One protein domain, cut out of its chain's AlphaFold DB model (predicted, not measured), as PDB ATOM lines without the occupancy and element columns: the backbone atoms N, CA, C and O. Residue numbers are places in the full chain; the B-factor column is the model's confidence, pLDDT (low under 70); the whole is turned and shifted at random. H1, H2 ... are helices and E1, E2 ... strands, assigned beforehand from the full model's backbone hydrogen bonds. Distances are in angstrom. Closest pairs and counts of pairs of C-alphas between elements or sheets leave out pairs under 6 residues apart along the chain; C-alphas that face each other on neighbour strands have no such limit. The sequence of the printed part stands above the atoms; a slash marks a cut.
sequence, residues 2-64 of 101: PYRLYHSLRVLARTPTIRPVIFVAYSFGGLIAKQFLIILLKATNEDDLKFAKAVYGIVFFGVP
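Overview. This is residues 2 to 64 of the 101 residues of an uncharacterized protein of Fusarium acuminatum CS5907 (UniProt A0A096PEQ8). A narrow ribbon of two parallel strands, E1 and E2, has H2 over one face with residues 29 to 37, while H3 runs straight into one end of the ribbon. H1 reaches from H2 to H3, and the three helices make a triangle. The 63 printed residues hold three named helices and two named strands, in the order H1, E1, H2, H3, E2; the class is mixed. The whole is compact, with a radius of gyration of the C-alphas of 11.5 A, yet elongated, spanning 34 by 20 by 17 A.

Along the chain. Find C-alpha 21 at (-79.479, -26.201, -22.276), where E1, residues 21 to 26, begins its 16.3 A. E2, residues 55 to 61, runs 17.9 A to C-alpha 61 at (-67.897, -37.802, -27.253). H2, residues 29 to 42, is 20.2 A long; H3, residues 46 to 54, is 12.3 A. H1, residues 2 to 13, covers 16.4 A from C-alpha 2 at (-80.395, -41.196, -13.322).

Arrangement. Look first at parallel E1 and E2, 15 degrees between directions: N 59 and O 23 are 2.8 A apart, within hydrogen-bond range. E1, H2, H3 and E2 form a strand-helix-strand unit, two parallel neighbour strands with helices between, its crossover right-handed. The closest C-alphas of H2 and E2, Gly 30 and Phe 60, are 6.1 A apart. H2 touches H3 with residues 37 to 41 alone, closest at C-alphas 40 and 48, 5.9 A, at a steep tilt of 52 degrees, opposite ways. H1 touches H2 with residues 2 to 6 alone, closest at C-alphas 2 and 36, 6.1 A. H1 touches H3 with residues 10 to 13 alone, closest at C-alphas 13 and 51, 5.0 A, about perpendicular at 82 degrees. Every O i to N i+4 pair is within hydrogen-bond range in H2 and H3, and 5 of 8 in H1.

Size, cuts and confidence. The farthest C-alphas, Pro 16 and Pro 64, are 36.0 A apart. The printed part has no cut and no long link. Residues 2 to 5 have pLDDT under 70.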
ATOM      1  N   PRO A   2     -79.794 -42.333 -12.590       60.66
ATOM      2  CA  PRO A   2     -80.395 -41.196 -13.322       60.66
ATOM      3  C   PRO A   2     -81.231 -40.239 -12.448       60.66
ATOM      4  O   PRO A   2     -81.259 -39.037 -12.694       60.66
ATOM      5  N   TYR A   3     -81.839 -40.735 -11.366       61.12
ATOM      6  CA  TYR A   3     -82.642 -39.914 -10.448       61.12
ATOM      7  C   TYR A   3     -81.852 -38.819  -9.712       61.12
ATOM      8  O   TYR A   3     -82.417 -37.779  -9.381       61.12
ATOM      9  N   ARG A   4     -80.543 -39.001  -9.469       67.75
ATOM     10  CA  ARG A   4     -79.731 -37.940  -8.842       67.75
ATOM     11  C   ARG A   4     -79.500 -36.782  -9.807       67.75
ATOM     12  O   ARG A   4     -79.636 -35.632  -9.406       67.75
ATOM     13  N   LEU A   5     -79.247 -37.097 -11.079       69.75
ATOM     14  CA  LEU A   5     -79.132 -36.103 -12.145       69.75
ATOM     15  C   LEU A   5     -80.439 -35.308 -12.286       69.75
ATOM     16  O   LEU A   5     -80.414 -34.084 -12.354       69.75
ATOM     17  N   TYR A   6     -81.580 -35.995 -12.218       71.69
ATOM     18  CA  TYR A   6     -82.901 -35.371 -12.232       71.69
ATOM     19  C   TYR A   6     -83.098 -34.348 -11.107       71.69
ATOM     20  O   TYR A   6     -83.490 -33.209 -11.361       71.69
ATOM     21  N   HIS A   7     -82.763 -34.712  -9.868       75.44
ATOM     22  CA  HIS A   7     -82.883 -33.786  -8.740       75.44
ATOM     23  C   HIS A   7     -81.975 -32.561  -8.870       75.44
ATOM     24  O   HIS A   7     -82.409 -31.454  -8.556       75.44
ATOM     25  N   SER A   8     -80.745 -32.734  -9.358       78.19
ATOM     26  CA  SER A   8     -79.813 -31.621  -9.558       78.19
ATOM     27  C   SER A   8     -80.256 -30.676 -10.676       78.19
ATOM     28  O   SER A   8     -80.094 -29.464 -10.555       78.19
ATOM     29  N   LEU A   9     -80.853 -31.206 -11.748       76.56
ATOM     30  CA  LEU A   9     -81.277 -30.408 -12.901       76.56
ATOM     31  C   LEU A   9     -82.654 -29.755 -12.721       76.56
ATOM     32  O   LEU A   9     -82.940 -28.762 -13.383       76.56
ATOM     33  N   ARG A  10     -83.477 -30.212 -11.768       74.62
ATOM     34  CA  ARG A  10     -84.766 -29.573 -11.434       74.62
ATOM     35  C   ARG A  10     -84.652 -28.093 -11.064       74.62
ATOM     36  O   ARG A  10     -85.592 -27.335 -11.285       74.62
ATOM     37  N   VAL A  11     -83.511 -27.663 -10.525       76.44
ATOM     38  CA  VAL A  11     -83.250 -26.238 -10.252       76.44
ATOM     39  C   VAL A  11     -83.308 -25.399 -11.532       76.44
ATOM     40  O   VAL A  11     -83.812 -24.280 -11.492       76.44
ATOM     41  N   LEU A  12     -82.866 -25.943 -12.668       72.50
ATOM     42  CA  LEU A  12     -82.888 -25.255 -13.964       72.50
ATOM     43  C   LEU A  12     -84.301 -25.179 -14.560       72.50
ATOM     44  O   LEU A  12     -84.595 -24.253 -15.306       72.50
ATOM     45  N   ALA A  13     -85.191 -26.112 -14.209       71.12
ATOM     46  CA  ALA A  13     -86.595 -26.083 -14.627       71.12
ATOM     47  C   ALA A  13     -87.403 -24.989 -13.899       71.12
ATOM     48  O   ALA A  13     -88.298 -24.357 -14.468       71.12
ATOM     49  N   ARG A  14     -87.048 -24.738 -12.632       73.69
ATOM     50  CA  ARG A  14     -87.746 -23.809 -11.729       73.69
ATOM     51  C   ARG A  14     -87.348 -22.347 -11.898       73.69
ATOM     52  O   ARG A  14     -87.893 -21.490 -11.206       73.69
ATOM     53  N   THR A  15     -86.421 -22.027 -12.800       72.25
ATOM     54  CA  THR A  15     -86.099 -20.625 -13.072       72.25
ATOM     55  C   THR A  15     -87.259 -19.938 -13.807       72.25
ATOM     56  O   THR A  15     -87.906 -20.553 -14.663       72.25
ATOM     57  N   PRO A  16     -87.546 -18.656 -13.506       71.00
ATOM     58  CA  PRO A  16     -88.646 -17.933 -14.145       71.00
ATOM     59  C   PRO A  16     -88.443 -17.798 -15.658       71.00
ATOM     60  O   PRO A  16     -89.406 -17.859 -16.417       71.00
ATOM     61  N   THR A  17     -87.191 -17.708 -16.109       78.88
ATOM     62  CA  THR A  17     -86.827 -17.690 -17.528       78.88
ATOM     63  C   THR A  17     -86.390 -19.067 -18.018       78.88
ATOM     64  O   THR A  17     -85.717 -19.812 -17.300       78.88
ATOM     65  N   ILE A  18     -86.766 -19.403 -19.256       79.50
ATOM     66  CA  ILE A  18     -86.271 -20.593 -19.957       79.50
ATOM     67  C   ILE A  18     -84.823 -20.317 -20.367       79.50
ATOM     68  O   ILE A  18     -84.554 -19.358 -21.088       79.50
ATOM     69  N   ARG A  19     -83.891 -21.145 -19.891       83.94
ATOM     70  CA  ARG A  19     -82.472 -21.065 -20.253       83.94
ATOM     71  C   ARG A  19     -82.149 -22.199 -21.221       83.94
ATOM     72  O   ARG A  19     -82.325 -23.344 -20.816       83.94
ATOM     73  N   PRO A  20     -81.692 -21.921 -22.453       89.38
ATOM     74  CA  PRO A  20     -81.277 -22.971 -23.375       89.38
ATOM     75  C   PRO A  20     -80.194 -23.861 -22.749       89.38
ATOM     76  O   PRO A  20     -79.213 -23.359 -22.197       89.38
ATOM     77  N   VAL A  21     -80.375 -25.178 -22.827       90.25
ATOM     78  CA  VAL A  21     -79.479 -26.201 -22.276       90.25
ATOM     79  C   VAL A  21     -78.908 -27.041 -23.412       90.25
ATOM     80  O   VAL A  21     -79.648 -27.563 -24.248       90.25
ATOM     81  N   ILE A  22     -77.587 -27.208 -23.402       92.88
ATOM     82  CA  ILE A  22     -76.867 -28.156 -24.255       92.88
ATOM     83  C   ILE A  22     -76.180 -29.166 -23.342       92.88
ATOM     84  O   ILE A  22     -75.439 -28.784 -22.435       92.88
ATOM     85  N   PHE A  23     -76.409 -30.454 -23.582       92.00
ATOM     86  CA  PHE A  23     -75.685 -31.511 -22.883       92.00
ATOM     87  C   PHE A  23     -74.387 -31.838 -23.613       92.00
ATOM     88  O   PHE A  23     -74.391 -32.101 -24.812       92.00
ATOM     89  N   VAL A  24     -73.281 -31.882 -22.877       94.19
ATOM     90  CA  VAL A  24     -72.008 -32.424 -23.360       94.19
ATOM     91  C   VAL A  24     -71.737 -33.693 -22.578       94.19
ATOM     92  O   VAL A  24     -71.573 -33.648 -21.359       94.19
ATOM     93  N   ALA A  25     -71.738 -34.830 -23.264       92.56
ATOM     94  CA  ALA A  25     -71.614 -36.124 -22.620       92.56
ATOM     95  C   ALA A  25     -70.443 -36.922 -23.194       92.56
ATOM     96  O   ALA A  25     -70.277 -37.034 -24.407       92.56
ATOM     97  N   TYR A  26     -69.645 -37.489 -22.294       92.38
ATOM     98  CA  TYR A  26     -68.431 -38.232 -22.612       92.38
ATOM     99  C   TYR A  26     -68.546 -39.679 -22.129       92.38
ATOM    100  O   TYR A  26     -69.033 -39.925 -21.019       92.38
ATOM    101  N   SER A  27     -68.075 -40.630 -22.940       87.12
ATOM    102  CA  SER A  27     -68.041 -42.056 -22.597       87.12
ATOM    103  C   SER A  27     -69.418 -42.570 -22.128       87.12
ATOM    104  O   SER A  27     -70.456 -42.204 -22.681       87.12
ATOM    105  N   PHE A  28     -69.478 -43.389 -21.079       85.06
ATOM    106  CA  PHE A  28     -70.732 -43.903 -20.516       85.06
ATOM    107  C   PHE A  28     -71.706 -42.817 -20.031       85.06
ATOM    108  O   PHE A  28     -72.912 -43.063 -19.958       85.06
ATOM    109  N   GLY A  29     -71.230 -41.596 -19.755       85.50
ATOM    110  CA  GLY A  29     -72.089 -40.469 -19.387       85.50
ATOM    111  C   GLY A  29     -73.134 -40.139 -20.458       85.50
ATOM    112  O   GLY A  29     -74.234 -39.696 -20.126       85.50
ATOM    113  N   GLY A  30     -72.845 -40.432 -21.731       88.81
ATOM    114  CA  GLY A  30     -73.800 -40.260 -22.828       88.81
ATOM    115  C   GLY A  30     -75.008 -41.186 -22.744       88.81
ATOM    116  O   GLY A  30     -76.120 -40.754 -23.038       88.81
ATOM    117  N   LEU A  31     -74.830 -42.416 -22.257       88.00
ATOM    118  CA  LEU A  31     -75.947 -43.339 -22.032       88.00
ATOM    119  C   LEU A  31     -76.854 -42.846 -20.901       88.00
ATOM    120  O   LEU A  31     -78.077 -42.890 -21.024       88.00
ATOM    121  N   ILE A  32     -76.262 -42.316 -19.828       88.62
ATOM    122  CA  ILE A  32     -77.015 -41.733 -18.710       88.62
ATOM    123  C   ILE A  32     -77.803 -40.508 -19.185       88.62
ATOM    124  O   ILE A  32     -78.991 -40.400 -18.886       88.62
ATOM    125  N   ALA A  33     -77.169 -39.613 -19.948       89.31
ATOM    126  CA  ALA A  33     -77.816 -38.422 -20.494       89.31
ATOM    127  C   ALA A  33     -78.951 -38.778 -21.470       89.31
ATOM    128  O   ALA A  33     -80.038 -38.209 -21.380       89.31
ATOM    129  N   LYS A  34     -78.742 -39.776 -22.341       88.50
ATOM    130  CA  LYS A  34     -79.775 -40.307 -23.241       88.50
ATOM    131  C   LYS A  34     -80.967 -40.858 -22.457       88.50
ATOM    132  O   LYS A  34     -82.103 -40.478 -22.730       88.50
ATOM    133  N   GLN A  35     -80.721 -41.721 -21.469       88.25
ATOM    134  CA  GLN A  35     -81.785 -42.306 -20.649       88.25
ATOM    135  C   GLN A  35     -82.551 -41.233 -19.870       88.25
ATOM    136  O   GLN A  35     -83.776 -41.287 -19.779       88.25
ATOM    137  N   PHE A  36     -81.841 -40.246 -19.327       88.12
ATOM    138  CA  PHE A  36     -82.443 -39.108 -18.645       88.12
ATOM    139  C   PHE A  36     -83.364 -38.313 -19.575       88.12
ATOM    140  O   PHE A  36     -84.493 -38.019 -19.190       88.12
ATOM    141  N   LEU A  37     -82.929 -38.023 -20.805       88.44
ATOM    142  CA  LEU A  37     -83.742 -37.293 -21.776       88.44
ATOM    143  C   LEU A  37     -85.003 -38.078 -22.168       88.44
ATOM    144  O   LEU A  37     -86.076 -37.495 -22.259       88.44
ATOM    145  N   ILE A  38     -84.907 -39.402 -22.323       89.06
ATOM    146  CA  ILE A  38     -86.076 -40.265 -22.576       89.06
ATOM    147  C   ILE A  38     -87.072 -40.194 -21.413       89.06
ATOM    148  O   ILE A  38     -88.273 -40.069 -21.644       89.06
ATOM    149  N   ILE A  39     -86.589 -40.271 -20.168       88.25
ATOM    150  CA  ILE A  39     -87.442 -40.145 -18.977       88.25
ATOM    151  C   ILE A  39     -88.111 -38.767 -18.953       88.25
ATOM    152  O   ILE A  39     -89.311 -38.683 -18.717       88.25
ATOM    153  N   LEU A  40     -87.349 -37.710 -19.244       87.31
ATOM    154  CA  LEU A  40     -87.833 -36.334 -19.270       87.31
ATOM    155  C   LEU A  40     -88.939 -36.128 -20.316       87.31
ATOM    156  O   LEU A  40     -89.953 -35.511 -20.018       87.31
ATOM    157  N   LEU A  41     -88.773 -36.679 -21.521       85.56
ATOM    158  CA  LEU A  41     -89.760 -36.570 -22.601       85.56
ATOM    159  C   LEU A  41     -91.043 -37.373 -22.341       85.56
ATOM    160  O   LEU A  41     -92.085 -37.046 -22.902       85.56
ATOM    161  N   LYS A  42     -90.980 -38.419 -21.510       87.81
ATOM    162  CA  LYS A  42     -92.150 -39.216 -21.101       87.81
ATOM    163  C   LYS A  42     -92.865 -38.653 -19.870       87.81
ATOM    164  O   LYS A  42     -93.915 -39.171 -19.493       87.81
ATOM    165  N   ALA A  43     -92.293 -37.646 -19.216       83.62
ATOM    166  CA  ALA A  43     -92.855 -37.068 -18.010       83.62
ATOM    167  C   ALA A  43     -94.091 -36.206 -18.329       83.62
ATOM    168  O   ALA A  43     -94.157 -35.538 -19.358       83.62
ATOM    169  N   THR A  44     -95.090 -36.232 -17.444       83.44
ATOM    170  CA  THR A  44     -96.368 -35.513 -17.610       83.44
ATOM    171  C   THR A  44     -96.451 -34.219 -16.801       83.44
ATOM    172  O   THR A  44     -97.413 -33.469 -16.927       83.44
ATOM    173  N   ASN A  45     -95.461 -33.941 -15.958       86.75
ATOM    174  CA  ASN A  45     -95.388 -32.726 -15.153       86.75
ATOM    175  C   ASN A  45     -94.882 -31.530 -15.971       86.75
ATOM    176  O   ASN A  45     -93.946 -31.625 -16.766       86.75
ATOM    177  N   GLU A  46     -95.469 -30.363 -15.709       84.50
ATOM    178  CA  GLU A  46     -95.170 -29.146 -16.468       84.50
ATOM    179  C   GLU A  46     -93.719 -28.677 -16.329       84.50
ATOM    180  O   GLU A  46     -93.137 -28.210 -17.307       84.50
ATOM    181  N   ASP A  47     -93.111 -28.845 -15.150       83.88
ATOM    182  CA  ASP A  47     -91.706 -28.490 -14.911       83.88
ATOM    183  C   ASP A  47     -90.759 -29.263 -15.842       83.88
ATOM    184  O   ASP A  47     -89.841 -28.679 -16.423       83.88
ATOM    185  N   ASP A  48     -90.989 -30.566 -16.022       85.50
ATOM    186  CA  ASP A  48     -90.125 -31.402 -16.857       85.50
ATOM    187  C   ASP A  48     -90.387 -31.143 -18.338       85.50
ATOM    188  O   ASP A  48     -89.440 -31.099 -19.119       85.50
ATOM    189  N   LEU A  49     -91.638 -30.872 -18.727       85.56
ATOM    190  CA  LEU A  49     -91.967 -30.456 -20.090       85.56
ATOM    191  C   LEU A  49     -91.327 -29.101 -20.431       85.56
ATOM    192  O   LEU A  49     -90.799 -28.908 -21.529       85.56
ATOM    193  N   LYS A  50     -91.343 -28.154 -19.488       86.12
ATOM    194  CA  LYS A  50     -90.669 -26.858 -19.622       86.12
ATOM    195  C   LYS A  50     -89.161 -27.045 -19.743       86.12
ATOM    196  O   LYS A  50     -88.538 -26.405 -20.588       86.12
ATOM    197  N   PHE A  51     -88.581 -27.935 -18.943       87.06
ATOM    198  CA  PHE A  51     -87.165 -28.261 -19.036       87.06
ATOM    199  C   PHE A  51     -86.824 -28.953 -20.360       87.06
ATOM    200  O   PHE A  51     -85.850 -28.572 -20.996       87.06
ATOM    201  N   ALA A  52     -87.651 -29.883 -20.842       87.81
ATOM    202  CA  ALA A  52     -87.470 -30.539 -22.135       87.81
ATOM    203  C   ALA A  52     -87.456 -29.528 -23.288       87.81
ATOM    204  O   ALA A  52     -86.578 -29.590 -24.142       87.81
ATOM    205  N   LYS A  53     -88.356 -28.534 -23.267       88.06
ATOM    206  CA  LYS A  53     -88.361 -27.413 -24.229       88.06
ATOM    207  C   LYS A  53     -87.123 -26.516 -24.128       88.06
ATOM    208  O   LYS A  53     -86.797 -25.812 -25.079       88.06
ATOM    209  N   ALA A  54     -86.455 -26.511 -22.979       89.69
ATOM    210  CA  ALA A  54     -85.216 -25.779 -22.770       89.69
ATOM    211  C   ALA A  54     -83.990 -26.536 -23.309       89.69
ATOM    212  O   ALA A  54     -82.951 -25.916 -23.508       89.69
ATOM    213  N   VAL A  55     -84.082 -27.846 -23.562       91.56
ATOM    214  CA  VAL A  55     -82.978 -28.647 -24.109       91.56
ATOM    215  C   VAL A  55     -82.918 -28.479 -25.623       91.56
ATOM    216  O   VAL A  55     -83.819 -28.897 -26.341       91.56
ATOM    217  N   TYR A  56     -81.837 -27.875 -26.112       92.88
ATOM    218  CA  TYR A  56     -81.668 -27.555 -27.535       92.88
ATOM    219  C   TYR A  56     -80.837 -28.606 -28.269       92.88
ATOM    220  O   TYR A  56     -80.910 -28.719 -29.490       92.88
ATOM    221  N   GLY A  57     -80.046 -29.389 -27.539       90.38
ATOM    222  CA  GLY A  57     -79.250 -30.444 -28.139       90.38
ATOM    223  C   GLY A  57     -78.365 -31.182 -27.149       90.38
ATOM    224  O   GLY A  57     -78.229 -30.813 -25.979       90.38
ATOM    225  N   ILE A  58     -77.750 -32.243 -27.656       92.69
ATOM    226  CA  ILE A  58     -76.752 -33.039 -26.953       92.69
ATOM    227  C   ILE A  58     -75.588 -33.341 -27.895       92.69
ATOM    228  O   ILE A  58     -75.794 -33.639 -29.069       92.69
ATOM    229  N   VAL A  59     -74.369 -33.268 -27.370       94.44
ATOM    230  CA  VAL A  59     -73.133 -33.630 -28.064       94.44
ATOM    231  C   VAL A  59     -72.513 -34.828 -27.352       94.44
ATOM    232  O   VAL A  59     -72.304 -34.797 -26.137       94.44
ATOM    233  N   PHE A  60     -72.230 -35.883 -28.114       91.94
ATOM    234  CA  PHE A  60     -71.663 -37.132 -27.613       91.94
ATOM    235  C   PHE A  60     -70.193 -37.274 -28.021       91.94
ATOM    236  O   PHE A  60     -69.863 -37.193 -29.200       91.94
ATOM    237  N   PHE A  61     -69.324 -37.554 -27.050       90.75
ATOM    238  CA  PHE A  61     -67.897 -37.802 -27.253       90.75
ATOM    239  C   PHE A  61     -67.525 -39.209 -26.776       90.75
ATOM    240  O   PHE A  61     -67.577 -39.494 -25.579       90.75
ATOM    241  N   GLY A  62     -67.157 -40.101 -27.702       83.25
ATOM    242  CA  GLY A  62     -66.718 -41.466 -27.366       83.25
ATOM    243  C   GLY A  62     -67.766 -42.287 -26.605       83.25
ATOM    244  O   GLY A  62     -67.416 -43.115 -25.768       83.25
ATOM    245  N   VAL A  63     -69.052 -42.007 -26.832       85.75
ATOM    246  CA  VAL A  63     -70.162 -42.682 -26.152       85.75
ATOM    247  C   VAL A  63     -70.414 -44.021 -26.841       85.75
ATOM    248  O   VAL A  63     -70.654 -44.020 -28.050       85.75
ATOM    249  N   PRO A  64     -70.384 -45.153 -26.116       78.88
ATOM    250  CA  PRO A  64     -70.652 -46.451 -26.721       78.88
ATOM    251  C   PRO A  64     -72.089 -46.493 -27.257       78.88
ATOM    252  O   PRO A  64     -73.035 -46.115 -26.561       78.88
TER     253      PRO A  64